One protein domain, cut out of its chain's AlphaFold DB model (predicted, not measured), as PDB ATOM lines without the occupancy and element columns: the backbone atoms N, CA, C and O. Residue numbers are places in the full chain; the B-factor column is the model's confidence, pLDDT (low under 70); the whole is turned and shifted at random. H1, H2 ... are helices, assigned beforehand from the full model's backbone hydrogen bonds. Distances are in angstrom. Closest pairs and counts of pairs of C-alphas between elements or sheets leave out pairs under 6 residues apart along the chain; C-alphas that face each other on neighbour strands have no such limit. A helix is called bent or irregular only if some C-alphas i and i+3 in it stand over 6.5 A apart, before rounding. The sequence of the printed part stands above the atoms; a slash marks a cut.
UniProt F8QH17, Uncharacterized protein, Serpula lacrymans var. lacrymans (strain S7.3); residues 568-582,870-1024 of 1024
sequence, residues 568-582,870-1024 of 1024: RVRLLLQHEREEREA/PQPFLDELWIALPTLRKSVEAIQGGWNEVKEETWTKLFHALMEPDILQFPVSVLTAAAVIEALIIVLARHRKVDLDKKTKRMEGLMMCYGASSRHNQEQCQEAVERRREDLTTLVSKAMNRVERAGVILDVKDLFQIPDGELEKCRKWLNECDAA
ATOM      1  N   ARG A 568     -69.878 -22.816  16.067       95.88
ATOM      2  CA  ARG A 568     -68.846 -21.954  16.679       95.88
ATOM      3  C   ARG A 568     -67.820 -21.479  15.648       95.88
ATOM      4  O   ARG A 568     -67.474 -20.303  15.670       95.88
ATOM      5  N   VAL A 569     -67.425 -22.324  14.693       96.69
ATOM      6  CA  VAL A 569     -66.587 -21.926  13.548       96.69
ATOM      7  C   VAL A 569     -67.259 -20.816  12.742       96.69
ATOM      8  O   VAL A 569     -66.615 -19.809  12.465       96.69
ATOM      9  N   ARG A 570     -68.565 -20.916  12.445       96.44
ATOM     10  CA  ARG A 570     -69.302 -19.838  11.752       96.44
ATOM     11  C   ARG A 570     -69.221 -18.485  12.467       96.44
ATOM     12  O   ARG A 570     -69.134 -17.464  11.792       96.44
ATOM     13  N   LEU A 571     -69.222 -18.470  13.802       95.88
ATOM     14  CA  LEU A 571     -69.066 -17.244  14.593       95.88
ATOM     15  C   LEU A 571     -67.620 -16.719  14.569       95.88
ATOM     16  O   LEU A 571     -67.424 -15.517  14.423       95.88
ATOM     17  N   LEU A 572     -66.615 -17.600  14.635       95.62
ATOM     18  CA  LEU A 572     -65.204 -17.213  14.482       95.62
ATOM     19  C   LEU A 572     -64.934 -16.591  13.099       95.62
ATOM     20  O   LEU A 572     -64.345 -15.520  13.019       95.62
ATOM     21  N   LEU A 573     -65.443 -17.202  12.022       95.75
ATOM     22  CA  LEU A 573     -65.351 -16.677  10.649       95.75
ATOM     23  C   LEU A 573     -66.102 -15.348  10.455       95.75
ATOM     24  O   LEU A 573     -65.761 -14.569   9.564       95.75
ATOM     25  N   GLN A 574     -67.155 -15.092  11.241       95.31
ATOM     26  CA  GLN A 574     -67.835 -13.798  11.230       95.31
ATOM     27  C   GLN A 574     -66.970 -12.732  11.912       95.31
ATOM     28  O   GLN A 574     -66.735 -11.686  11.311       95.31
ATOM     29  N   HIS A 575     -66.464 -13.003  13.117       94.81
ATOM     30  CA  HIS A 575     -65.624 -12.048  13.844       94.81
ATOM     31  C   HIS A 575     -64.319 -11.740  13.109       94.81
ATOM     32  O   HIS A 575     -63.982 -10.573  12.966       94.81
ATOM     33  N   GLU A 576     -63.654 -12.743  12.532       95.25
ATOM     34  CA  GLU A 576     -62.484 -12.543  11.667       95.25
ATOM     35  C   GLU A 576     -62.797 -11.616  10.478       95.25
ATOM     36  O   GLU A 576     -61.989 -10.768  10.101       95.25
ATOM     37  N   ARG A 577     -63.985 -11.739   9.872       94.31
ATOM     38  CA  ARG A 577     -64.404 -10.871   8.762       94.31
ATOM     39  C   ARG A 577     -64.638  -9.431   9.224       94.31
ATOM     40  O   ARG A 577     -64.239  -8.509   8.520       94.31
ATOM     41  N   GLU A 578     -65.252  -9.248  10.390       93.94
ATOM     42  CA  GLU A 578     -65.468  -7.943  11.031       93.94
ATOM     43  C   GLU A 578     -64.126  -7.285  11.420       93.94
ATOM     44  O   GLU A 578     -63.889  -6.114  11.113       93.94
ATOM     45  N   GLU A 579     -63.207  -8.052  12.013       93.12
ATOM     46  CA  GLU A 579     -61.858  -7.617  12.390       93.12
ATOM     47  C   GLU A 579     -61.001  -7.249  11.163       93.12
ATOM     48  O   GLU A 579     -60.390  -6.174  11.138       93.12
ATOM     49  N   ARG A 580     -61.027  -8.064  10.098       92.88
ATOM     50  CA  ARG A 580     -60.353  -7.771   8.819       92.88
ATOM     51  C   ARG A 580     -61.003  -6.630   8.039       92.88
ATOM     52  O   ARG A 580     -60.331  -5.993   7.228       92.88
ATOM     53  N   GLU A 581     -62.285  -6.334   8.244       92.62
ATOM     54  CA  GLU A 581     -62.911  -5.139   7.670       92.62
ATOM     55  C   GLU A 581     -62.436  -3.868   8.382       92.62
ATOM     56  O   GLU A 581     -62.107  -2.889   7.711       92.62
ATOM     57  N   ALA A 582     -62.274  -3.916   9.709       91.62
ATOM     58  CA  ALA A 582     -61.659  -2.840  10.487       91.62
ATOM     59  C   ALA A 582     -60.165  -2.617  10.150       91.62
ATOM     60  O   ALA A 582     -59.689  -1.486  10.226       91.62
ATOM     61  N   PRO A 870     -55.165 -18.931  15.789       97.75
ATOM     62  CA  PRO A 870     -55.334 -20.270  15.213       97.75
ATOM     63  C   PRO A 870     -55.938 -21.311  16.168       97.75
ATOM     64  O   PRO A 870     -56.615 -22.232  15.719       97.75
ATOM     65  N   GLN A 871     -55.697 -21.210  17.482       96.69
ATOM     66  CA  GLN A 871     -56.032 -22.280  18.435       96.69
ATOM     67  C   GLN A 871     -57.547 -22.566  18.550       96.69
ATOM     68  O   GLN A 871     -57.903 -23.745  18.491       96.69
ATOM     69  N   PRO A 872     -58.454 -21.565  18.620       96.38
ATOM     70  CA  PRO A 872     -59.895 -21.785  18.493       96.38
ATOM     71  C   PRO A 872     -60.276 -22.546  17.218       96.38
ATOM     72  O   PRO A 872     -61.017 -23.524  17.290       96.38
ATOM     73  N   PHE A 873     -59.723 -22.163  16.060       97.94
ATOM     74  CA  PHE A 873     -59.969 -22.881  14.808       97.94
ATOM     75  C   PHE A 873     -59.463 -24.330  14.874       97.94
ATOM     76  O   PHE A 873     -60.174 -25.224  14.428       97.94
ATOM     77  N   LEU A 874     -58.292 -24.597  15.468       97.81
ATOM     78  CA  LEU A 874     -57.751 -25.956  15.633       97.81
ATOM     79  C   LEU A 874     -58.623 -26.849  16.527       97.81
ATOM     80  O   LEU A 874     -58.872 -28.007  16.179       97.81
ATOM     81  N   ASP A 875     -59.079 -26.332  17.668       97.00
ATOM     82  CA  ASP A 875     -59.894 -27.105  18.609       97.00
ATOM     83  C   ASP A 875     -61.292 -27.387  18.041       97.00
ATOM     84  O   ASP A 875     -61.764 -28.526  18.112       97.00
ATOM     85  N   GLU A 876     -61.932 -26.403  17.402       97.81
ATOM     86  CA  GLU A 876     -63.237 -26.613  16.769       97.81
ATOM     87  C   GLU A 876     -63.145 -27.502  15.520       97.81
ATOM     88  O   GLU A 876     -63.993 -28.373  15.341       97.81
ATOM     89  N   LEU A 877     -62.089 -27.385  14.706       97.56
ATOM     90  CA  LEU A 877     -61.834 -28.261  13.553       97.56
ATOM     91  C   LEU A 877     -61.706 -29.736  13.970       97.56
ATOM     92  O   LEU A 877     -62.254 -30.629  13.318       97.56
ATOM     93  N   TRP A 878     -61.025 -30.003  15.090       97.94
ATOM     94  CA  TRP A 878     -60.906 -31.353  15.646       97.94
ATOM     95  C   TRP A 878     -62.245 -31.912  16.151       97.94
ATOM     96  O   TRP A 878     -62.480 -33.121  16.054       97.94
ATOM     97  N   ILE A 879     -63.142 -31.062  16.664       97.81
ATOM     98  CA  ILE A 879     -64.487 -31.467  17.107       97.81
ATOM     99  C   ILE A 879     -65.444 -31.625  15.913       97.81
ATOM    100  O   ILE A 879     -66.217 -32.583  15.892       97.81
ATOM    101  N   ALA A 880     -65.361 -30.762  14.902       97.81
ATOM    102  CA  ALA A 880     -66.260 -30.746  13.751       97.81
ATOM    103  C   ALA A 880     -65.984 -31.851  12.715       97.81
ATOM    104  O   ALA A 880     -66.930 -32.302  12.073       97.81
ATOM    105  N   LEU A 881     -64.731 -32.310  12.543       98.06
ATOM    106  CA  LEU A 881     -64.351 -33.205  11.433       98.06
ATOM    107  C   LEU A 881     -63.988 -34.652  11.847       98.06
ATOM    108  O   LEU A 881     -62.812 -34.982  12.049       98.06
ATOM    109  N   PRO A 882     -64.953 -35.595  11.860       97.75
ATOM    110  CA  PRO A 882     -64.685 -37.025  12.036       97.75
ATOM    111  C   PRO A 882     -63.702 -37.643  11.025       97.75
ATOM    112  O   PRO A 882     -63.106 -38.677  11.317       97.75
ATOM    113  N   THR A 883     -63.545 -37.074   9.828       97.75
ATOM    114  CA  THR A 883     -62.616 -37.538   8.777       97.75
ATOM    115  C   THR A 883     -61.162 -37.190   9.092       97.75
ATOM    116  O   THR A 883     -60.281 -38.042   8.929       97.75
ATOM    117  N   LEU A 884     -60.914 -35.991   9.634       97.75
ATOM    118  CA  LEU A 884     -59.626 -35.595  10.204       97.75
ATOM    119  C   LEU A 884     -59.247 -36.547  11.348       97.75
ATOM    120  O   LEU A 884     -58.167 -37.142  11.314       97.75
ATOM    121  N   ARG A 885     -60.174 -36.788  12.289       97.56
ATOM    122  CA  ARG A 885     -59.966 -37.729  13.406       97.56
ATOM    123  C   ARG A 885     -59.588 -39.130  12.913       97.56
ATOM    124  O   ARG A 885     -58.488 -39.590  13.211       97.56
ATOM    125  N   LYS A 886     -60.394 -39.752  12.042       97.31
ATOM    126  CA  LYS A 886     -60.112 -41.075  11.429       97.31
ATOM    127  C   LYS A 886     -58.773 -41.143  10.684       97.31
ATOM    128  O   LYS A 886     -58.126 -42.191  10.655       97.31
ATOM    129  N   SER A 887     -58.353 -40.048  10.048       97.00
ATOM    130  CA  SER A 887     -57.078 -39.992   9.319       97.00
ATOM    131  C   SER A 887     -55.874 -40.047  10.264       97.00
ATOM    132  O   SER A 887     -54.871 -40.695   9.945       97.00
ATOM    133  N   VAL A 888     -56.013 -39.420  11.434       96.88
ATOM    134  CA  VAL A 888     -54.984 -39.256  12.468       96.88
ATOM    135  C   VAL A 888     -54.987 -40.393  13.502       96.88
ATOM    136  O   VAL A 888     -53.918 -40.774  13.969       96.88
ATOM    137  N   GLU A 889     -56.138 -41.002  13.808       95.88
ATOM    138  CA  GLU A 889     -56.322 -42.114  14.769       95.88
ATOM    139  C   GLU A 889     -55.392 -43.321  14.536       95.88
ATOM    140  O   GLU A 889     -55.067 -44.054  15.470       95.88
ATOM    141  N   ALA A 890     -54.921 -43.518  13.302       93.06
ATOM    142  CA  ALA A 890     -53.938 -44.544  12.956       93.06
ATOM    143  C   ALA A 890     -52.524 -44.288  13.534       93.06
ATOM    144  O   ALA A 890     -51.670 -45.175  13.457       93.06
ATOM    145  N   ILE A 891     -52.263 -43.095  14.080       95.94
ATOM    146  CA  ILE A 891     -50.992 -42.662  14.672       95.94
ATOM    147  C   ILE A 891     -51.218 -42.376  16.161       95.94
ATOM    148  O   ILE A 891     -52.018 -41.517  16.536       95.94
ATOM    149  N   GLN A 892     -50.487 -43.072  17.035       95.38
ATOM    150  CA  GLN A 892     -50.607 -42.887  18.482       95.38
ATOM    151  C   GLN A 892     -50.146 -41.479  18.890       95.38
ATOM    152  O   GLN A 892     -48.952 -41.201  18.907       95.38
ATOM    153  N   GLY A 893     -51.092 -40.612  19.265       94.38
ATOM    154  CA  GLY A 893     -50.816 -39.211  19.607       94.38
ATOM    155  C   GLY A 893     -50.729 -38.270  18.400       94.38
ATOM    156  O   GLY A 893     -50.390 -37.102  18.578       94.38
ATOM    157  N   GLY A 894     -51.076 -38.738  17.194       95.88
ATOM    158  CA  GLY A 894     -50.846 -38.015  15.941       95.88
ATOM    159  C   GLY A 894     -51.467 -36.618  15.855       95.88
ATOM    160  O   GLY A 894     -50.938 -35.784  15.134       95.88
ATOM    161  N   TRP A 895     -52.538 -36.311  16.602       97.44
ATOM    162  CA  TRP A 895     -53.117 -34.958  16.595       97.44
ATOM    163  C   TRP A 895     -52.198 -33.928  17.255       97.44
ATOM    164  O   TRP A 895     -52.146 -32.783  16.819       97.44
ATOM    165  N   ASN A 896     -51.411 -34.334  18.254       96.81
ATOM    166  CA  ASN A 896     -50.383 -33.458  18.801       96.81
ATOM    167  C   ASN A 896     -49.238 -33.294  17.791       96.81
ATOM    168  O   ASN A 896     -48.872 -32.162  17.514       96.81
ATOM    169  N   GLU A 897     -48.765 -34.368  17.142       97.69
ATOM    170  CA  GLU A 897     -47.756 -34.248  16.068       97.69
ATOM    171  C   GLU A 897     -48.209 -33.315  14.926       97.69
ATOM    172  O   GLU A 897     -47.401 -32.537  14.421       97.69
ATOM    173  N   VAL A 898     -49.493 -33.350  14.542       98.19
ATOM    174  CA  VAL A 898     -50.065 -32.434  13.539       98.19
ATOM    175  C   VAL A 898     -50.131 -30.999  14.062       98.19
ATOM    176  O   VAL A 898     -49.747 -30.095  13.328       98.19
ATOM    177  N   LYS A 899     -50.550 -30.758  15.313       97.69
ATOM    178  CA  LYS A 899     -50.561 -29.401  15.890       97.69
ATOM    179  C   LYS A 899     -49.162 -28.792  16.006       97.69
ATOM    180  O   LYS A 899     -49.003 -27.645  15.612       97.69
ATOM    181  N   GLU A 900     -48.155 -29.533  16.473       97.06
ATOM    182  CA  GLU A 900     -46.773 -29.016  16.561       97.06
ATOM    183  C   GLU A 900     -46.227 -28.619  15.176       97.06
ATOM    184  O   GLU A 900     -45.634 -27.554  15.002       97.06
ATOM    185  N   GLU A 901     -46.475 -29.445  14.155       98.06
ATOM    186  CA  GLU A 901     -46.077 -29.152  12.772       98.06
ATOM    187  C   GLU A 901     -46.890 -27.987  12.168       98.06
ATOM    188  O   GLU A 901     -46.350 -27.181  11.410       98.06
ATOM    189  N   THR A 902     -48.165 -27.849  12.548       98.31
ATOM    190  CA  THR A 902     -49.023 -26.713  12.163       98.31
ATOM    191  C   THR A 902     -48.490 -25.408  12.753       98.31
ATOM    192  O   THR A 902     -48.298 -24.441  12.020       98.31
ATOM    193  N   TRP A 903     -48.188 -25.380  14.057       97.75
ATOM    194  CA  TRP A 903     -47.587 -24.216  14.713       97.75
ATOM    195  C   TRP A 903     -46.224 -23.865  14.118       97.75
ATOM    196  O   TRP A 903     -45.953 -22.689  13.900       97.75
ATOM    197  N   THR A 904     -45.403 -24.863  13.775       96.69
ATOM    198  CA  THR A 904     -44.120 -24.650  13.082       96.69
ATOM    199  C   THR A 904     -44.321 -23.874  11.772       96.69
ATOM    200  O   THR A 904     -43.714 -22.821  11.587       96.69
ATOM    201  N   LYS A 905     -45.246 -24.321  10.908       97.56
ATOM    202  CA  LYS A 905     -45.598 -23.621   9.657       97.56
ATOM    203  C   LYS A 905     -46.162 -22.216   9.893       97.56
ATOM    204  O   LYS A 905     -45.808 -21.287   9.172       97.56
ATOM    205  N   LEU A 906     -47.002 -22.035  10.911       97.75
ATOM    206  CA  LEU A 906     -47.569 -20.727  11.266       97.75
ATOM    207  C   LEU A 906     -46.503 -19.742  11.788       97.75
ATOM    208  O   LEU A 906     -46.585 -18.550  11.497       97.75
ATOM    209  N   PHE A 907     -45.474 -20.215  12.497       97.19
ATOM    210  CA  PHE A 907     -44.340 -19.378  12.904       97.19
ATOM    211  C   PHE A 907     -43.397 -19.035  11.749       97.19
ATOM    212  O   PHE A 907     -42.893 -17.913  11.711       97.19
ATOM    213  N   HIS A 908     -43.190 -19.940  10.786       96.44
ATOM    214  CA  HIS A 908     -42.482 -19.603   9.547       96.44
ATOM    215  C   HIS A 908     -43.257 -18.549   8.738       96.44
ATOM    216  O   HIS A 908     -42.671 -17.561   8.309       96.44
ATOM    217  N   ALA A 909     -44.582 -18.688   8.614       97.25
ATOM    218  CA  ALA A 909     -45.441 -17.713   7.939       97.25
ATOM    219  C   ALA A 909     -45.352 -16.298   8.548       97.25
ATOM    220  O   ALA A 909     -45.309 -15.314   7.813       97.25
ATOM    221  N   LEU A 910     -45.273 -16.182   9.883       96.56
ATOM    222  CA  LEU A 910     -45.106 -14.893  10.580       96.56
ATOM    223  C   LEU A 910     -43.792 -14.172  10.235       96.56
ATOM    224  O   LEU A 910     -43.702 -12.953  10.390       96.56
ATOM    225  N   MET A 911     -42.779 -14.885   9.733       96.75
ATOM    226  CA  MET A 911     -41.539 -14.255   9.280       96.75
ATOM    227  C   MET A 911     -41.741 -13.378   8.042       96.75
ATOM    228  O   MET A 911     -40.841 -12.605   7.731       96.75
ATOM    229  N   GLU A 912     -42.891 -13.415   7.360       96.31
ATOM    230  CA  GLU A 912     -43.131 -12.688   6.108       96.31
ATOM    231  C   GLU A 912     -44.285 -11.673   6.226       96.31
ATOM    232  O   GLU A 912     -45.262 -11.913   6.938       96.31
ATOM    233  N   PRO A 913     -44.164 -10.483   5.606       93.69
ATOM    234  CA  PRO A 913     -45.042  -9.346   5.897       93.69
ATOM    235  C   PRO A 913     -46.413  -9.492   5.226       93.69
ATOM    236  O   PRO A 913     -47.395  -8.895   5.660       93.69
ATOM    237  N   ASP A 914     -46.484 -10.309   4.178       94.81
ATOM    238  CA  ASP A 914     -47.665 -10.559   3.370       94.81
ATOM    239  C   ASP A 914     -48.579 -11.653   3.949       94.81
ATOM    240  O   ASP A 914     -49.615 -11.948   3.355       94.81
ATOM    241  N   ILE A 915     -48.281 -12.187   5.146       96.19
ATOM    242  CA  ILE A 915     -49.191 -13.067   5.904       96.19
ATOM    243  C   ILE A 915     -50.582 -12.438   6.090       96.19
ATOM    244  O   ILE A 915     -51.595 -13.127   5.987       96.19
ATOM    245  N   LEU A 916     -50.649 -11.113   6.281       95.12
ATOM    246  CA  LEU A 916     -51.898 -10.372   6.485       95.12
ATOM    247  C   LEU A 916     -52.856 -10.457   5.281       95.12
ATOM    248  O   LEU A 916     -54.066 -10.265   5.446       95.12
ATOM    249  N   GLN A 917     -52.360 -10.793   4.081       94.44
ATOM    250  CA  GLN A 917     -53.201 -10.964   2.891       94.44
ATOM    251  C   GLN A 917     -54.198 -12.128   3.041       94.44
ATOM    252  O   GLN A 917     -55.271 -12.082   2.439       94.44
ATOM    253  N   PHE A 918     -53.884 -13.130   3.869       96.00
ATOM    254  CA  PHE A 918     -54.747 -14.277   4.141       96.00
ATOM    255  C   PHE A 918     -55.492 -14.115   5.480       96.00
ATOM    256  O   PHE A 918     -54.931 -13.568   6.434       96.00
ATOM    257  N   PRO A 919     -56.744 -14.597   5.588       96.31
ATOM    258  CA  PRO A 919     -57.397 -14.820   6.876       96.31
ATOM    259  C   PRO A 919     -56.650 -15.866   7.726       96.31
ATOM    260  O   PRO A 919     -56.054 -16.804   7.189       96.31
ATOM    261  N   VAL A 920     -56.717 -15.737   9.053       97.12
ATOM    262  CA  VAL A 920     -56.179 -16.698  10.031       97.12
ATOM    263  C   VAL A 920     -56.857 -18.064   9.888       97.12
ATOM    264  O   VAL A 920     -56.180 -19.086   9.994       97.12
ATOM    265  N   SER A 921     -58.150 -18.111   9.569       97.38
ATOM    266  CA  SER A 921     -58.882 -19.344   9.252       97.38
ATOM    267  C   SER A 921     -58.279 -20.081   8.049       97.38
ATOM    268  O   SER A 921     -57.968 -21.270   8.143       97.38
ATOM    269  N   VAL A 922     -58.024 -19.372   6.943       97.62
ATOM    270  CA  VAL A 922     -57.416 -19.920   5.716       97.62
ATOM    271  C   VAL A 922     -55.970 -20.360   5.961       97.62
ATOM    272  O   VAL A 922     -55.600 -21.470   5.574       97.62
ATOM    273  N   LEU A 923     -55.178 -19.546   6.670       97.81
ATOM    274  CA  LEU A 923     -53.818 -19.894   7.107       97.81
ATOM    275  C   LEU A 923     -53.812 -21.167   7.961       97.81
ATOM    276  O   LEU A 923     -52.998 -22.061   7.730       97.81
ATOM    277  N   THR A 924     -54.743 -21.279   8.911       98.31
ATOM    278  CA  THR A 924     -54.863 -22.441   9.802       98.31
ATOM    279  C   THR A 924     -55.274 -23.690   9.023       98.31
ATOM    280  O   THR A 924     -54.645 -24.733   9.184       98.31
ATOM    281  N   ALA A 925     -56.260 -23.599   8.124       98.25
ATOM    282  CA  ALA A 925     -56.656 -24.706   7.251       98.25
ATOM    283  C   ALA A 925     -55.494 -25.202   6.378       98.25
ATOM    284  O   ALA A 925     -55.209 -26.403   6.344       98.25
ATOM    285  N   ALA A 926     -54.791 -24.286   5.705       98.31
ATOM    286  CA  ALA A 926     -53.653 -24.618   4.857       98.31
ATOM    287  C   ALA A 926     -52.504 -25.246   5.670       98.31
ATOM    288  O   ALA A 926     -51.982 -26.295   5.289       98.31
ATOM    289  N   ALA A 927     -52.161 -24.666   6.826       98.38
ATOM    290  CA  ALA A 927     -51.117 -25.184   7.704       98.38
ATOM    291  C   ALA A 927     -51.458 -26.578   8.267       98.38
ATOM    292  O   ALA A 927     -50.591 -27.450   8.249       98.38
ATOM    293  N   VAL A 928     -52.709 -26.828   8.686       98.50
ATOM    294  CA  VAL A 928     -53.166 -28.151   9.164       98.50
ATOM    295  C   VAL A 928     -53.102 -29.204   8.061       98.50
ATOM    296  O   VAL A 928     -52.670 -30.327   8.320       98.50
ATOM    297  N   ILE A 929     -53.519 -28.871   6.835       98.44
ATOM    298  CA  ILE A 929     -53.495 -29.810   5.704       98.44
ATOM    299  C   ILE A 929     -52.052 -30.211   5.375       98.44
ATOM    300  O   ILE A 929     -51.755 -31.406   5.296       98.44
ATOM    301  N   GLU A 930     -51.134 -29.249   5.262       98.06
ATOM    302  CA  GLU A 930     -49.722 -29.549   5.002       98.06
ATOM    303  C   GLU A 930     -49.066 -30.303   6.172       98.06
ATOM    304  O   GLU A 930     -48.366 -31.295   5.958       98.06
ATOM    305  N   ALA A 931     -49.339 -29.905   7.420       98.12
ATOM    306  CA  ALA A 931     -48.864 -30.600   8.615       98.12
ATOM    307  C   ALA A 931     -49.338 -32.063   8.667       98.12
ATOM    308  O   ALA A 931     -48.544 -32.971   8.926       98.12
ATOM    309  N   LEU A 932     -50.612 -32.317   8.355       98.31
ATOM    310  CA  LEU A 932     -51.189 -33.658   8.270       98.31
ATOM    311  C   LEU A 932     -50.497 -34.509   7.198       98.31
ATOM    312  O   LEU A 932     -50.148 -35.664   7.462       98.31
ATOM    313  N   ILE A 933     -50.251 -33.948   6.010       98.06
ATOM    314  CA  ILE A 933     -49.525 -34.620   4.922       98.06
ATOM    315  C   ILE A 933     -48.100 -34.983   5.372       98.06
ATOM    316  O   ILE A 933     -47.670 -36.131   5.200       98.06
ATOM    317  N   ILE A 934     -47.384 -34.051   6.007       97.44
ATOM    318  CA  ILE A 934     -46.010 -34.258   6.482       97.44
ATOM    319  C   ILE A 934     -45.951 -35.313   7.600       97.44
ATOM    320  O   ILE A 934     -45.118 -36.222   7.536       97.44
ATOM    321  N   VAL A 935     -46.839 -35.260   8.597       97.81
ATOM    322  CA  VAL A 935     -46.899 -36.242   9.698       97.81
ATOM    323  C   VAL A 935     -47.235 -37.643   9.175       97.81
ATOM    324  O   VAL A 935     -46.552 -38.615   9.515       97.81
ATOM    325  N   LEU A 936     -48.204 -37.766   8.260       97.50
ATOM    326  CA  LEU A 936     -48.527 -39.037   7.600       97.50
ATOM    327  C   LEU A 936     -47.335 -39.595   6.799       97.50
ATOM    328  O   LEU A 936     -47.066 -40.801   6.861       97.50
ATOM    329  N   ALA A 937     -46.590 -38.743   6.086       97.12
ATOM    330  CA  ALA A 937     -45.383 -39.138   5.358       97.12
ATOM    331  C   ALA A 937     -44.249 -39.582   6.305       97.12
ATOM    332  O   ALA A 937     -43.614 -40.617   6.069       97.12
ATOM    333  N   ARG A 938     -44.030 -38.859   7.414       96.50
ATOM    334  CA  ARG A 938     -43.056 -39.206   8.468       96.50
ATOM    335  C   ARG A 938     -43.383 -40.549   9.122       96.50
ATOM    336  O   ARG A 938     -42.504 -41.408   9.197       96.50
ATOM    337  N   HIS A 939     -44.633 -40.785   9.525       96.75
ATOM    338  CA  HIS A 939     -45.029 -42.064  10.123       96.75
ATOM    339  C   HIS A 939     -44.901 -43.224   9.122       96.75
ATOM    340  O   HIS A 939     -44.362 -44.282   9.455       96.75
ATOM    341  N   ARG A 940     -45.304 -43.014   7.858       96.12
ATOM    342  CA  ARG A 940     -45.114 -43.998   6.776       96.12
ATOM    343  C   ARG A 940     -43.634 -44.348   6.582       96.12
ATOM    344  O   ARG A 940     -43.318 -45.529   6.440       96.12
ATOM    345  N   LYS A 941     -42.731 -43.361   6.626       95.75
ATOM    346  CA  LYS A 941     -41.274 -43.571   6.574       95.75
ATOM    347  C   LYS A 941     -40.785 -44.436   7.735       95.75
ATOM    348  O   LYS A 941     -40.125 -45.444   7.515       95.75
ATOM    349  N   VAL A 942     -41.183 -44.088   8.957       95.38
ATOM    350  CA  VAL A 942     -40.826 -44.823  10.178       95.38
ATOM    351  C   VAL A 942     -41.324 -46.277  10.134       95.38
ATOM    352  O   VAL A 942     -40.614 -47.184  10.569       95.38
ATOM    353  N   ASP A 943     -42.499 -46.546   9.560       94.88
ATOM    354  CA  ASP A 943     -43.002 -47.913   9.372       94.88
ATOM    355  C   ASP A 943     -42.312 -48.689   8.243       94.88
ATOM    356  O   ASP A 943     -42.158 -49.911   8.354       94.88
ATOM    357  N   LEU A 944     -41.856 -48.015   7.183       93.12
ATOM    358  CA  LEU A 944     -40.973 -48.618   6.181       93.12
ATOM    359  C   LEU A 944     -39.616 -48.973   6.806       93.12
ATOM    360  O   LEU A 944     -39.197 -50.121   6.690       93.12
ATOM    361  N   ASP A 945     -38.998 -48.072   7.572       93.00
ATOM    362  CA  ASP A 945     -37.733 -48.328   8.276       93.00
ATOM    363  C   ASP A 945     -37.852 -49.497   9.274       93.00
ATOM    364  O   ASP A 945     -36.965 -50.353   9.341       93.00
ATOM    365  N   LYS A 946     -38.968 -49.600  10.017       94.50
ATOM    366  CA  LYS A 946     -39.274 -50.767  10.876       94.50
ATOM    367  C   LYS A 946     -39.367 -52.067  10.062       94.50
ATOM    368  O   LYS A 946     -38.892 -53.106  10.523       94.50
ATOM    369  N   LYS A 947     -39.992 -52.044   8.876       93.56
ATOM    370  CA  LYS A 947     -40.128 -53.218   7.988       93.56
ATOM    371  C   LYS A 947     -38.787 -53.617   7.366       93.56
ATOM    372  O   LYS A 947     -38.465 -54.803   7.362       93.56
ATOM    373  N   THR A 948     -37.991 -52.649   6.920       90.75
ATOM    374  CA  THR A 948     -36.636 -52.851   6.393       90.75
ATOM    375  C   THR A 948     -35.732 -53.474   7.455       90.75
ATOM    376  O   THR A 948     -35.217 -54.562   7.225       90.75
ATOM    377  N   LYS A 949     -35.679 -52.919   8.674       92.81
ATOM    378  CA  LYS A 949     -34.891 -53.484   9.790       92.81
ATOM    379  C   LYS A 949     -35.320 -54.896  10.203       92.81
ATOM    380  O   LYS A 949     -34.483 -55.713  10.585       92.81
ATOM    381  N   ARG A 950     -36.614 -55.230  10.100       93.06
ATOM    382  CA  ARG A 950     -37.098 -56.614  10.289       93.06
ATOM    383  C   ARG A 950     -36.617 -57.549   9.175       93.06
ATOM    384  O   ARG A 950     -36.251 -58.683   9.466       93.06
ATOM    385  N   MET A 951     -36.597 -57.086   7.926       88.62
ATOM    386  CA  MET A 951     -36.092 -57.857   6.784       88.62
ATOM    387  C   MET A 951     -34.572 -58.061   6.856       88.62
ATOM    388  O   MET A 951     -34.108 -59.178   6.651       88.62
ATOM    389  N   GLU A 952     -33.811 -57.028   7.221       88.81
ATOM    390  CA  GLU A 952     -32.368 -57.099   7.491       88.81
ATOM    391  C   GLU A 952     -32.064 -58.093   8.623       88.81
ATOM    392  O   GLU A 952     -31.218 -58.973   8.467       88.81
ATOM    393  N   GLY A 953     -32.802 -58.015   9.737       91.19
ATOM    394  CA  GLY A 953     -32.668 -58.949  10.857       91.19
ATOM    395  C   GLY A 953     -32.936 -60.405  10.462       91.19
ATOM    396  O   GLY A 953     -32.165 -61.290  10.829       91.19
ATOM    397  N   LEU A 954     -33.975 -60.659   9.658       89.00
ATOM    398  CA  LEU A 954     -34.237 -61.989   9.095       89.00
ATOM    399  C   LEU A 954     -33.110 -62.434   8.149       89.00
ATOM    400  O   LEU A 954     -32.638 -63.563   8.262       89.00
ATOM    401  N   MET A 955     -32.635 -61.558   7.260       85.12
ATOM    402  CA  MET A 955     -31.541 -61.859   6.326       85.12
ATOM    403  C   MET A 955     -30.254 -62.270   7.058       85.12
ATOM    404  O   MET A 955     -29.606 -63.236   6.655       85.12
ATOM    405  N   MET A 956     -29.923 -61.600   8.167       85.62
ATOM    406  CA  MET A 956     -28.786 -61.964   9.022       85.62
ATOM    407  C   MET A 956     -28.943 -63.354   9.661       85.62
ATOM    408  O   MET A 956     -27.948 -64.056   9.842       85.62
ATOM    409  N   CYS A 957     -30.170 -63.794   9.960       85.12
ATOM    410  CA  CYS A 957     -30.437 -65.140  10.475       85.12
ATOM    411  C   CYS A 957     -30.366 -66.241   9.401       85.12
ATOM    412  O   CYS A 957     -30.032 -67.376   9.734       85.12
ATOM    413  N   TYR A 958     -30.650 -65.935   8.130       82.69
ATOM    414  CA  TYR A 958     -30.681 -66.934   7.047       82.69
ATOM    415  C   TYR A 958     -29.309 -67.297   6.447       82.69
ATOM    416  O   TYR A 958     -29.250 -68.104   5.522       82.69
ATOM    417  N   GLY A 959     -28.204 -66.767   6.986       71.44
ATOM    418  CA  GLY A 959     -26.851 -67.266   6.708       71.44
ATOM    419  C   GLY A 959     -26.447 -67.176   5.232       71.44
ATOM    420  O   GLY A 959     -26.232 -68.199   4.580       71.44
ATOM    421  N   ALA A 960     -26.337 -65.950   4.712       59.09
ATOM    422  CA  ALA A 960     -26.087 -65.643   3.302       59.09
ATOM    423  C   ALA A 960     -24.702 -66.105   2.783       59.09
ATOM    424  O   ALA A 960     -23.819 -65.304   2.487       59.09
ATOM    425  N   SER A 961     -24.531 -67.417   2.588       76.38
ATOM    426  CA  SER A 961     -23.342 -68.041   1.974       76.38
ATOM    427  C   SER A 961     -23.162 -67.704   0.480       76.38
ATOM    428  O   SER A 961     -22.181 -68.120  -0.132       76.38
ATOM    429  N   SER A 962     -24.101 -66.967  -0.123       83.50
ATOM    430  CA  SER A 962     -24.082 -66.521  -1.520       83.50
ATOM    431  C   SER A 962     -24.060 -64.994  -1.577       83.50
ATOM    432  O   SER A 962     -25.033 -64.346  -1.185       83.50
ATOM    433  N   ARG A 963     -22.981 -64.418  -2.130       83.25
ATOM    434  CA  ARG A 963     -22.874 -62.967  -2.388       83.25
ATOM    435  C   ARG A 963     -24.003 -62.446  -3.276       83.25
ATOM    436  O   ARG A 963     -24.495 -61.351  -3.049       83.25
ATOM    437  N   HIS A 964     -24.467 -63.258  -4.225       84.19
ATOM    438  CA  HIS A 964     -25.542 -62.865  -5.130       84.19
ATOM    439  C   HIS A 964     -26.866 -62.607  -4.391       84.19
ATOM    440  O   HIS A 964     -27.624 -61.711  -4.754       84.19
ATOM    441  N   ASN A 965     -27.120 -63.335  -3.297       82.44
ATOM    442  CA  ASN A 965     -28.292 -63.102  -2.454       82.44
ATOM    443  C   ASN A 965     -28.145 -61.794  -1.655       82.44
ATOM    444  O   ASN A 965     -29.137 -61.119  -1.410       82.44
ATOM    445  N   GLN A 966     -26.919 -61.423  -1.267       82.62
ATOM    446  CA  GLN A 966     -26.639 -60.152  -0.595       82.62
ATOM    447  C   GLN A 966     -26.853 -58.962  -1.543       82.62
ATOM    448  O   GLN A 966     -27.517 -58.005  -1.157       82.62
ATOM    449  N   GLU A 967     -26.360 -59.044  -2.783       88.56
ATOM    450  CA  GLU A 967     -26.558 -58.019  -3.821       88.56
ATOM    451  C   GLU A 967     -28.049 -57.811  -4.135       88.56
ATOM    452  O   GLU A 967     -28.540 -56.687  -4.049       88.56
ATOM    453  N   GLN A 968     -28.800 -58.891  -4.399       86.31
ATOM    454  CA  GLN A 968     -30.249 -58.805  -4.643       86.31
ATOM    455  C   GLN A 968     -31.017 -58.218  -3.449       86.31
ATOM    456  O   GLN A 968     -31.957 -57.447  -3.637       86.31
ATOM    457  N   CYS A 969     -30.635 -58.563  -2.215       81.31
ATOM    458  CA  CYS A 969     -31.278 -58.015  -1.023       81.31
ATOM    459  C   CYS A 969     -30.917 -56.547  -0.774       81.31
ATOM    460  O   CYS A 969     -31.795 -55.788  -0.367       81.31
ATOM    461  N   GLN A 970     -29.675 -56.124  -1.033       84.81
ATOM    462  CA  GLN A 970     -29.290 -54.715  -0.939       84.81
ATOM    463  C   GLN A 970     -30.037 -53.883  -1.987       84.81
ATOM    464  O   GLN A 970     -30.646 -52.876  -1.635       84.81
ATOM    465  N   GLU A 971     -30.112 -54.352  -3.235       88.25
ATOM    466  CA  GLU A 971     -30.910 -53.693  -4.273       88.25
ATOM    467  C   GLU A 971     -32.404 -53.644  -3.888       88.25
ATOM    468  O   GLU A 971     -33.076 -52.635  -4.090       88.25
ATOM    469  N   ALA A 972     -32.941 -54.695  -3.257       81.81
ATOM    470  CA  ALA A 972     -34.312 -54.707  -2.743       81.81
ATOM    471  C   ALA A 972     -34.540 -53.787  -1.524       81.81
ATOM    472  O   ALA A 972     -35.680 -53.388  -1.285       81.81
ATOM    473  N   VAL A 973     -33.498 -53.439  -0.759       82.75
ATOM    474  CA  VAL A 973     -33.548 -52.413   0.299       82.75
ATOM    475  C   VAL A 973     -33.479 -51.013  -0.310       82.75
ATOM    476  O   VAL A 973     -34.299 -50.163   0.029       82.75
ATOM    477  N   GLU A 974     -32.577 -50.781  -1.263       84.19
ATOM    478  CA  GLU A 974     -32.418 -49.490  -1.943       84.19
ATOM    479  C   GLU A 974     -33.663 -49.136  -2.776       84.19
ATOM    480  O   GLU A 974     -34.219 -48.054  -2.599       84.19
ATOM    481  N   ARG A 975     -34.225 -50.080  -3.546       80.81
ATOM    482  CA  ARG A 975     -35.526 -49.923  -4.237       80.81
ATOM    483  C   ARG A 975     -36.716 -49.684  -3.288       80.81
ATOM    484  O   ARG A 975     -37.764 -49.232  -3.738       80.81
ATOM    485  N   ARG A 976     -36.596 -50.016  -1.994       78.75
ATOM    486  CA  ARG A 976     -37.624 -49.761  -0.960       78.75
ATOM    487  C   ARG A 976     -37.424 -48.453  -0.206       78.75
ATOM    488  O   ARG A 976     -38.296 -48.078   0.580       78.75
ATOM    489  N   ARG A 977     -36.316 -47.749  -0.437       81.38
ATOM    490  CA  ARG A 977     -36.057 -46.421   0.115       81.38
ATOM    491  C   ARG A 977     -36.858 -45.380  -0.674       81.38
ATOM    492  O   ARG A 977     -36.292 -44.596  -1.425       81.38
ATOM    493  N   GLU A 978     -38.187 -45.419  -0.516       86.56
ATOM    494  CA  GLU A 978     -39.096 -44.406  -1.066       86.56
ATOM    495  C   GLU A 978     -38.603 -43.013  -0.638       86.56
ATOM    496  O   GLU A 978     -38.386 -42.773   0.555       86.56
ATOM    497  N   ASP A 979     -38.408 -42.109  -1.600       91.12
ATOM    498  CA  ASP A 979     -38.000 -40.740  -1.287       91.12
ATOM    499  C   ASP A 979     -39.105 -39.988  -0.522       91.12
ATOM    500  O   ASP A 979     -40.291 -40.319  -0.612       91.12
ATOM    501  N   LEU A 980     -38.721 -38.958   0.239       90.44
ATOM    502  CA  LEU A 980     -39.660 -38.149   1.007       90.44
ATOM    503  C   LEU A 980     -40.718 -37.497   0.109       90.44
ATOM    504  O   LEU A 980     -41.881 -37.498   0.497       90.44
ATOM    505  N   THR A 981     -40.358 -37.050  -1.101       93.69
ATOM    506  CA  THR A 981     -41.319 -36.541  -2.101       93.69
ATOM    507  C   THR A 981     -42.410 -37.571  -2.405       93.69
ATOM    508  O   THR A 981     -43.598 -37.311  -2.247       93.69
ATOM    509  N   THR A 982     -42.004 -38.801  -2.727       95.06
ATOM    510  CA  THR A 982     -42.894 -39.934  -3.010       95.06
ATOM    511  C   THR A 982     -43.769 -40.296  -1.805       95.06
ATOM    512  O   THR A 982     -44.922 -40.697  -1.974       95.06
ATOM    513  N   LEU A 983     -43.250 -40.163  -0.582       95.88
ATOM    514  CA  LEU A 983     -44.009 -40.392   0.651       95.88
ATOM    515  C   LEU A 983     -45.031 -39.277   0.919       95.88
ATOM    516  O   LEU A 983     -46.145 -39.593   1.337       95.88
ATOM    517  N   VAL A 984     -44.680 -38.022   0.626       96.06
ATOM    518  CA  VAL A 984     -45.555 -36.841   0.695       96.06
ATOM    519  C   VAL A 984     -46.686 -36.950  -0.325       96.06
ATOM    520  O   VAL A 984     -47.846 -36.922   0.074       96.06
ATOM    521  N   SER A 985     -46.403 -37.227  -1.603       96.69
ATOM    522  CA  SER A 985     -47.457 -37.441  -2.609       96.69
ATOM    523  C   SER A 985     -48.380 -38.605  -2.227       96.69
ATOM    524  O   SER A 985     -49.589 -38.528  -2.420       96.69
ATOM    525  N   LYS A 986     -47.854 -39.688  -1.635       96.50
ATOM    526  CA  LYS A 986     -48.671 -40.816  -1.136       96.50
ATOM    527  C   LYS A 986     -49.455 -40.498   0.145       96.50
ATOM    528  O   LYS A 986     -50.386 -41.241   0.459       96.50
ATOM    529  N   ALA A 987     -49.086 -39.450   0.882       96.88
ATOM    530  CA  ALA A 987     -49.837 -38.931   2.019       96.88
ATOM    531  C   ALA A 987     -50.934 -37.955   1.562       96.88
ATOM    532  O   ALA A 987     -52.080 -38.139   1.958       96.88
ATOM    533  N   MET A 988     -50.631 -37.023   0.653       97.38
ATOM    534  CA  MET A 988     -51.603 -36.132  -0.004       97.38
ATOM    535  C   MET A 988     -52.738 -36.934  -0.662       97.38
ATOM    536  O   MET A 988     -53.882 -36.844  -0.216       97.38
ATOM    537  N   ASN A 989     -52.385 -37.904  -1.518       97.25
ATOM    538  CA  ASN A 989     -53.308 -38.893  -2.101       97.25
ATOM    539  C   ASN A 989     -54.091 -39.738  -1.069       97.25
ATOM    540  O   ASN A 989     -54.937 -40.545  -1.461       97.25
ATOM    541  N   ARG A 990     -53.777 -39.688   0.233       96.81
ATOM    542  CA  ARG A 990     -54.561 -40.326   1.308       96.81
ATOM    543  C   ARG A 990     -55.478 -39.318   2.003       96.81
ATOM    544  O   ARG A 990     -56.596 -39.698   2.326       96.81
ATOM    545  N   VAL A 991     -55.022 -38.086   2.231       97.50
ATOM    546  CA  VAL A 991     -55.820 -37.002   2.833       97.50
ATOM    547  C   VAL A 991     -56.979 -36.615   1.905       97.50
ATOM    548  O   VAL A 991     -58.117 -36.532   2.357       97.50
ATOM    549  N   GLU A 992     -56.722 -36.509   0.598       96.88
ATOM    550  CA  GLU A 992     -57.735 -36.257  -0.441       96.88
ATOM    551  C   GLU A 992     -58.802 -37.361  -0.481       96.88
ATOM    552  O   GLU A 992     -59.988 -37.101  -0.297       96.88
ATOM    553  N   ARG A 993     -58.385 -38.629  -0.622       97.12
ATOM    554  CA  ARG A 993     -59.300 -39.791  -0.627       97.12
ATOM    555  C   ARG A 993     -59.997 -40.056   0.713       97.12
ATOM    556  O   ARG A 993     -60.882 -40.907   0.763       97.12
ATOM    557  N   ALA A 994     -59.608 -39.368   1.785       96.88
ATOM    558  CA  ALA A 994     -60.299 -39.396   3.070       96.88
ATOM    559  C   ALA A 994     -61.348 -38.274   3.222       96.88
ATOM    560  O   ALA A 994     -61.990 -38.213   4.267       96.88
ATOM    561  N   GLY A 995     -61.511 -37.401   2.218       97.62
ATOM    562  CA  GLY A 995     -62.442 -36.262   2.229       97.62
ATOM    563  C   GLY A 995     -61.907 -35.006   2.924       97.62
ATOM    564  O   GLY A 995     -62.400 -33.915   2.664       97.62
ATOM    565  N   VAL A 996     -60.840 -35.125   3.722       97.88
ATOM    566  CA  VAL A 996     -60.421 -34.107   4.704       97.88
ATOM    567  C   VAL A 996     -60.211 -32.715   4.098       97.88
ATOM    568  O   VAL A 996     -60.613 -31.739   4.717       97.88
ATOM    569  N   ILE A 997     -59.628 -32.589   2.898       97.69
ATOM    570  CA  ILE A 997     -59.439 -31.267   2.260       97.69
ATOM    571  C   ILE A 997     -60.788 -30.620   1.902       97.69
ATOM    572  O   ILE A 997     -60.948 -29.414   2.066       97.69
ATOM    573  N   LEU A 998     -61.764 -31.407   1.442       97.50
ATOM    574  CA  LEU A 998     -63.103 -30.913   1.117       97.50
ATOM    575  C   LEU A 998     -63.867 -30.537   2.391       97.50
ATOM    576  O   LEU A 998     -64.430 -29.451   2.452       97.50
ATOM    577  N   ASP A 999     -63.802 -31.379   3.423       97.94
ATOM    578  CA  ASP A 999     -64.482 -31.134   4.698       97.94
ATOM    579  C   ASP A 999     -63.926 -29.886   5.420       97.94
ATOM    580  O   ASP A 999     -64.682 -29.112   6.003       97.94
ATOM    581  N   VAL A1000     -62.605 -29.651   5.351       98.00
ATOM    582  CA  VAL A1000     -61.957 -28.426   5.863       98.00
ATOM    583  C   VAL A1000     -62.436 -27.190   5.093       98.00
ATOM    584  O   VAL A1000     -62.748 -26.172   5.712       98.00
ATOM    585  N   LYS A1001     -62.515 -27.264   3.756       97.25
ATOM    586  CA  LYS A1001     -62.986 -26.152   2.912       97.25
ATOM    587  C   LYS A1001     -64.449 -25.802   3.170       97.25
ATOM    588  O   LYS A1001     -64.759 -24.620   3.253       97.25
ATOM    589  N   ASP A1002     -65.320 -26.804   3.291       97.69
ATOM    590  CA  ASP A1002     -66.756 -26.622   3.532       97.69
ATOM    591  C   ASP A1002     -67.004 -25.980   4.907       97.69
ATOM    592  O   ASP A1002     -67.635 -24.925   5.000       97.69
ATOM    593  N   LEU A1003     -66.385 -26.529   5.960       97.69
ATOM    594  CA  LEU A1003     -66.480 -26.007   7.326       97.69
ATOM    595  C   LEU A1003     -65.993 -24.551   7.439       97.69
ATOM    596  O   LEU A1003     -66.624 -23.735   8.112       97.69
ATOM    597  N   PHE A1004     -64.871 -24.215   6.791       97.38
ATOM    598  CA  PHE A1004     -64.299 -22.861   6.830       97.38
ATOM    599  C   PHE A1004     -64.830 -21.942   5.708       97.38
ATOM    600  O   PHE A1004     -64.447 -20.777   5.644       97.38
ATOM    601  N   GLN A1005     -65.730 -22.435   4.845       97.06
ATOM    602  CA  GLN A1005     -66.315 -21.715   3.700       97.06
ATOM    603  C   GLN A1005     -65.263 -21.112   2.737       97.06
ATOM    604  O   GLN A1005     -65.458 -20.026   2.190       97.06
ATOM    605  N   ILE A1006     -64.135 -21.808   2.535       96.19
ATOM    606  CA  ILE A1006     -62.979 -21.294   1.777       96.19
ATOM    607  C   ILE A1006     -63.137 -21.574   0.270       96.19
ATOM    608  O   ILE A1006     -63.261 -22.744  -0.112       96.19
ATOM    609  N   PRO A1007     -63.043 -20.553  -0.607       95.12
ATOM    610  CA  PRO A1007     -63.010 -20.747  -2.055       95.12
ATOM    611  C   PRO A1007     -61.817 -21.597  -2.518       95.12
ATOM    612  O   PRO A1007     -60.690 -21.413  -2.059       95.12
ATOM    613  N   ASP A1008     -62.045 -22.474  -3.498       89.38
ATOM    614  CA  ASP A1008     -61.054 -23.408  -4.056       89.38
ATOM    615  C   ASP A1008     -59.683 -22.785  -4.361       89.38
ATOM    616  O   ASP A1008     -58.652 -23.338  -3.978       89.38
ATOM    617  N   GLY A1009     -59.668 -21.617  -5.010       94.56
ATOM    618  CA  GLY A1009     -58.432 -20.918  -5.361       94.56
ATOM    619  C   GLY A1009     -57.714 -20.256  -4.180       94.56
ATOM    620  O   GLY A1009     -56.497 -20.090  -4.233       94.56
ATOM    621  N   GLU A1010     -58.423 -19.890  -3.107       95.00
ATOM    622  CA  GLU A1010     -57.820 -19.207  -1.952       95.00
ATOM    623  C   GLU A1010     -57.031 -20.177  -1.074       95.00
ATOM    624  O   GLU A1010     -55.899 -19.865  -0.692       95.00
ATOM    625  N   LEU A1011     -57.577 -21.374  -0.813       96.38
ATOM    626  CA  LEU A1011     -56.852 -22.393  -0.053       96.38
ATOM    627  C   LEU A1011     -55.576 -22.819  -0.786       96.38
ATOM    628  O   LEU A1011     -54.518 -22.885  -0.164       96.38
ATOM    629  N   GLU A1012     -55.644 -23.072  -2.096       96.31
ATOM    630  CA  GLU A1012     -54.469 -23.524  -2.848       96.31
ATOM    631  C   GLU A1012     -53.417 -22.417  -2.998       96.31
ATOM    632  O   GLU A1012     -52.224 -22.683  -2.837       96.31
ATOM    633  N   LYS A1013     -53.838 -21.155  -3.186       95.75
ATOM    634  CA  LYS A1013     -52.930 -19.998  -3.120       95.75
ATOM    635  C   LYS A1013     -52.225 -19.926  -1.759       95.75
ATOM    636  O   LYS A1013     -51.013 -19.727  -1.718       95.75
ATOM    637  N   CYS A1014     -52.957 -20.119  -0.660       97.38
ATOM    638  CA  CYS A1014     -52.392 -20.103   0.690       97.38
ATOM    639  C   CYS A1014     -51.444 -21.288   0.949       97.38
ATOM    640  O   CYS A1014     -50.391 -21.102   1.556       97.38
ATOM    641  N   ARG A1015     -51.770 -22.497   0.470       97.25
ATOM    642  CA  ARG A1015     -50.899 -23.685   0.567       97.25
ATOM    643  C   ARG A1015     -49.599 -23.501  -0.215       97.25
ATOM    644  O   ARG A1015     -48.530 -23.795   0.317       97.25
ATOM    645  N   LYS A1016     -49.677 -22.980  -1.447       96.38
ATOM    646  CA  LYS A1016     -48.504 -22.649  -2.273       96.38
ATOM    647  C   LYS A1016     -47.605 -21.637  -1.560       96.38
ATOM    648  O   LYS A1016     -46.426 -21.912  -1.383       96.38
ATOM    649  N   TRP A1017     -48.185 -20.541  -1.071       96.31
ATOM    650  CA  TRP A1017     -47.468 -19.501  -0.328       96.31
ATOM    651  C   TRP A1017     -46.812 -20.024   0.964       96.31
ATOM    652  O   TRP A1017     -45.636 -19.765   1.195       96.31
ATOM    653  N   LEU A1018     -47.503 -20.843   1.770       97.06
ATOM    654  CA  LEU A1018     -46.901 -21.461   2.965       97.06
ATOM    655  C   LEU A1018     -45.705 -22.363   2.623       97.06
ATOM    656  O   LEU A1018     -44.717 -22.383   3.353       97.06
ATOM    657  N   ASN A1019     -45.786 -23.107   1.520       96.00
ATOM    658  CA  ASN A1019     -44.693 -23.965   1.062       96.00
ATOM    659  C   ASN A1019     -43.542 -23.168   0.409       96.00
ATOM    660  O   ASN A1019     -42.417 -23.661   0.370       96.00
ATOM    661  N   GLU A1020     -43.787 -21.933  -0.043       94.56
ATOM    662  CA  GLU A1020     -42.749 -20.963  -0.424       94.56
ATOM    663  C   GLU A1020     -42.076 -20.344   0.816       94.56
ATOM    664  O   GLU A1020     -40.855 -20.203   0.835       94.56
ATOM    665  N   CYS A1021     -42.831 -20.057   1.885       94.50
ATOM    666  CA  CYS A1021     -42.286 -19.613   3.176       94.50
ATOM    667  C   CYS A1021     -41.410 -20.678   3.862       94.50
ATOM    668  O   CYS A1021     -40.404 -20.326   4.466       94.50
ATOM    669  N   ASP A1022     -41.745 -21.967   3.742       91.00
ATOM    670  CA  ASP A1022     -40.910 -23.082   4.236       91.00
ATOM    671  C   ASP A1022     -39.623 -23.318   3.414       91.00
ATOM    672  O   ASP A1022     -38.777 -24.124   3.811       91.00
ATOM    673  N   ALA A1023     -39.491 -22.676   2.247       89.94
ATOM    674  CA  ALA A1023     -38.366 -22.848   1.325       89.94
ATOM    675  C   ALA A1023     -37.349 -21.686   1.350       89.94
ATOM    676  O   ALA A1023     -36.311 -21.796   0.686       89.94
ATOM    677  N   ALA A1024     -37.649 -20.607   2.084       81.06
ATOM    678  CA  ALA A1024     -36.831 -19.400   2.232       81.06
ATOM    679  C   ALA A1024     -35.844 -19.480   3.417       81.06
ATOM    680  O   ALA A1024     -34.720 -18.952   3.253       81.06
TER     681      ALA A1024
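This is residues 568 to 582 and 870 to 1024 of the 1024 residues of an uncharacterized protein of Serpula lacrymans var. lacrymans (strain S7.3) (UniProt F8QH17). One long helix, H6, is the spine: its first part, residues 920 to 941, runs through a head of shorter crossed helices, with H2 and H4 packed on one side of it and H8 and H10 on the opposite side, and its rest runs on as an arm along which H7 folds back, the tip at residues 956 to 964 sticking out. H9 also packs on the first part of H6, H3 packs on H8 and H9, and H1 packs on H2 and H9 with residues 568 to 573, at the end of the head away from the arm. The printed part has 170 residues with ten named helices, H1 to H10 in order along the chain, and no named strand; the class is all helix. The whole is loose, with a radius of gyration of the C-alphas of 20.3 A, and spans 76 by 34 by 23 A, the arm making much of the length.

H6, residues 920 to 957, is the longest helix, 54.9 A from C-alpha 920 at (-56.179, -16.698, 10.031) to C-alpha 957 at (-30.437, -65.140, 10.475). After it come H7, residues 963 to 974, 16.5 A; H8, residues 980 to 994, 20.8 A; H9, residues 996 to 1004, 12.1 A; and H10, residues 1008 to 1021, 20.5 A, ending at C-alpha 1021 at (-42.286, -19.613, 3.176). Before it come H1, residues 568 to 582, 21.3 A, beginning at C-alpha 568 at (-68.846, -21.954, 16.679); H2, residues 870 to 880, 15.2 A; H3, residues 882 to 888, 10.0 A; H4, residues 894 to 910, 24.4 A; and H5, residues 913 to 917, 8.8 A. H5 is only just irregular, with C-alphas 913 and 916 7.0 A apart.

H6 is the hub, touching five helices, and the helix packing is mostly crossed, that is, few touching pairs stand at a shallow tilt. With residues 923 to 935 it touches H4 at a steep tilt of 52 degrees, opposite ways; the closest C-alphas, of Thr 902 and Ala 927, are 5.2 A apart. With residues 932 to 941 it touches H8 at a steep tilt of 61 degrees, closest at the C-alphas of Ala 937 and Leu 983, 5.1 A. With residues 922 to 930 it touches H10 at 62 degrees, also steep, closest at the C-alphas of Ala 926 and Arg 1015, 5.2 A. It touches H9 at a shallow tilt of 19 degrees, opposite ways, the closest C-alphas being those of Ala 925 and Val 1000, 6.6 A, and it touches H2 closest at the C-alphas of Pro 870 and Thr 924, 5.8 A. H7 is close to H6 but not clearly touching, at a shallow tilt of 10 degrees, opposite ways; the C-alphas of Thr 948 and Val 973 are 6.8 A apart. H3 only just touches H8, with 3 pairs of C-alphas within 8 A, closest at Thr 883 and Ala 994, 6.4 A. H1 touches H2 with residues 568 to 572 alone, closest at the C-alphas of Val 569 and Glu 876, 6.6 A. H5 touches no helix but is near H10, and H4 and H8 are apart. Every O i to N i+4 pair is within hydrogen-bond range in H1, H2, H3, H4, H6, H7 and H9; the counts are 9 of 11 in H8, 9 of 10 in H10 and 0 of 1 in H5, where 1 of 2 O i to N i+3 pairs is within range.

The two C-alphas farthest apart are those of Ala 582 and Ser 961, 76.1 A. Without residues 956 to 964, which stand free, the body of 161 residues spans 70 by 34 by 24 A. Residues 583 to 869 are not printed, and C-alphas 582 and 870 are 19.1 A apart across this cut. The links that are printed whole, from H2 to H3 through H9 to H10, are tight. The printed part ends at Ala 1024, the chain's last residue. The mean pLDDT of the printed part is 93.9, and one residue, Ala 960, is under 70.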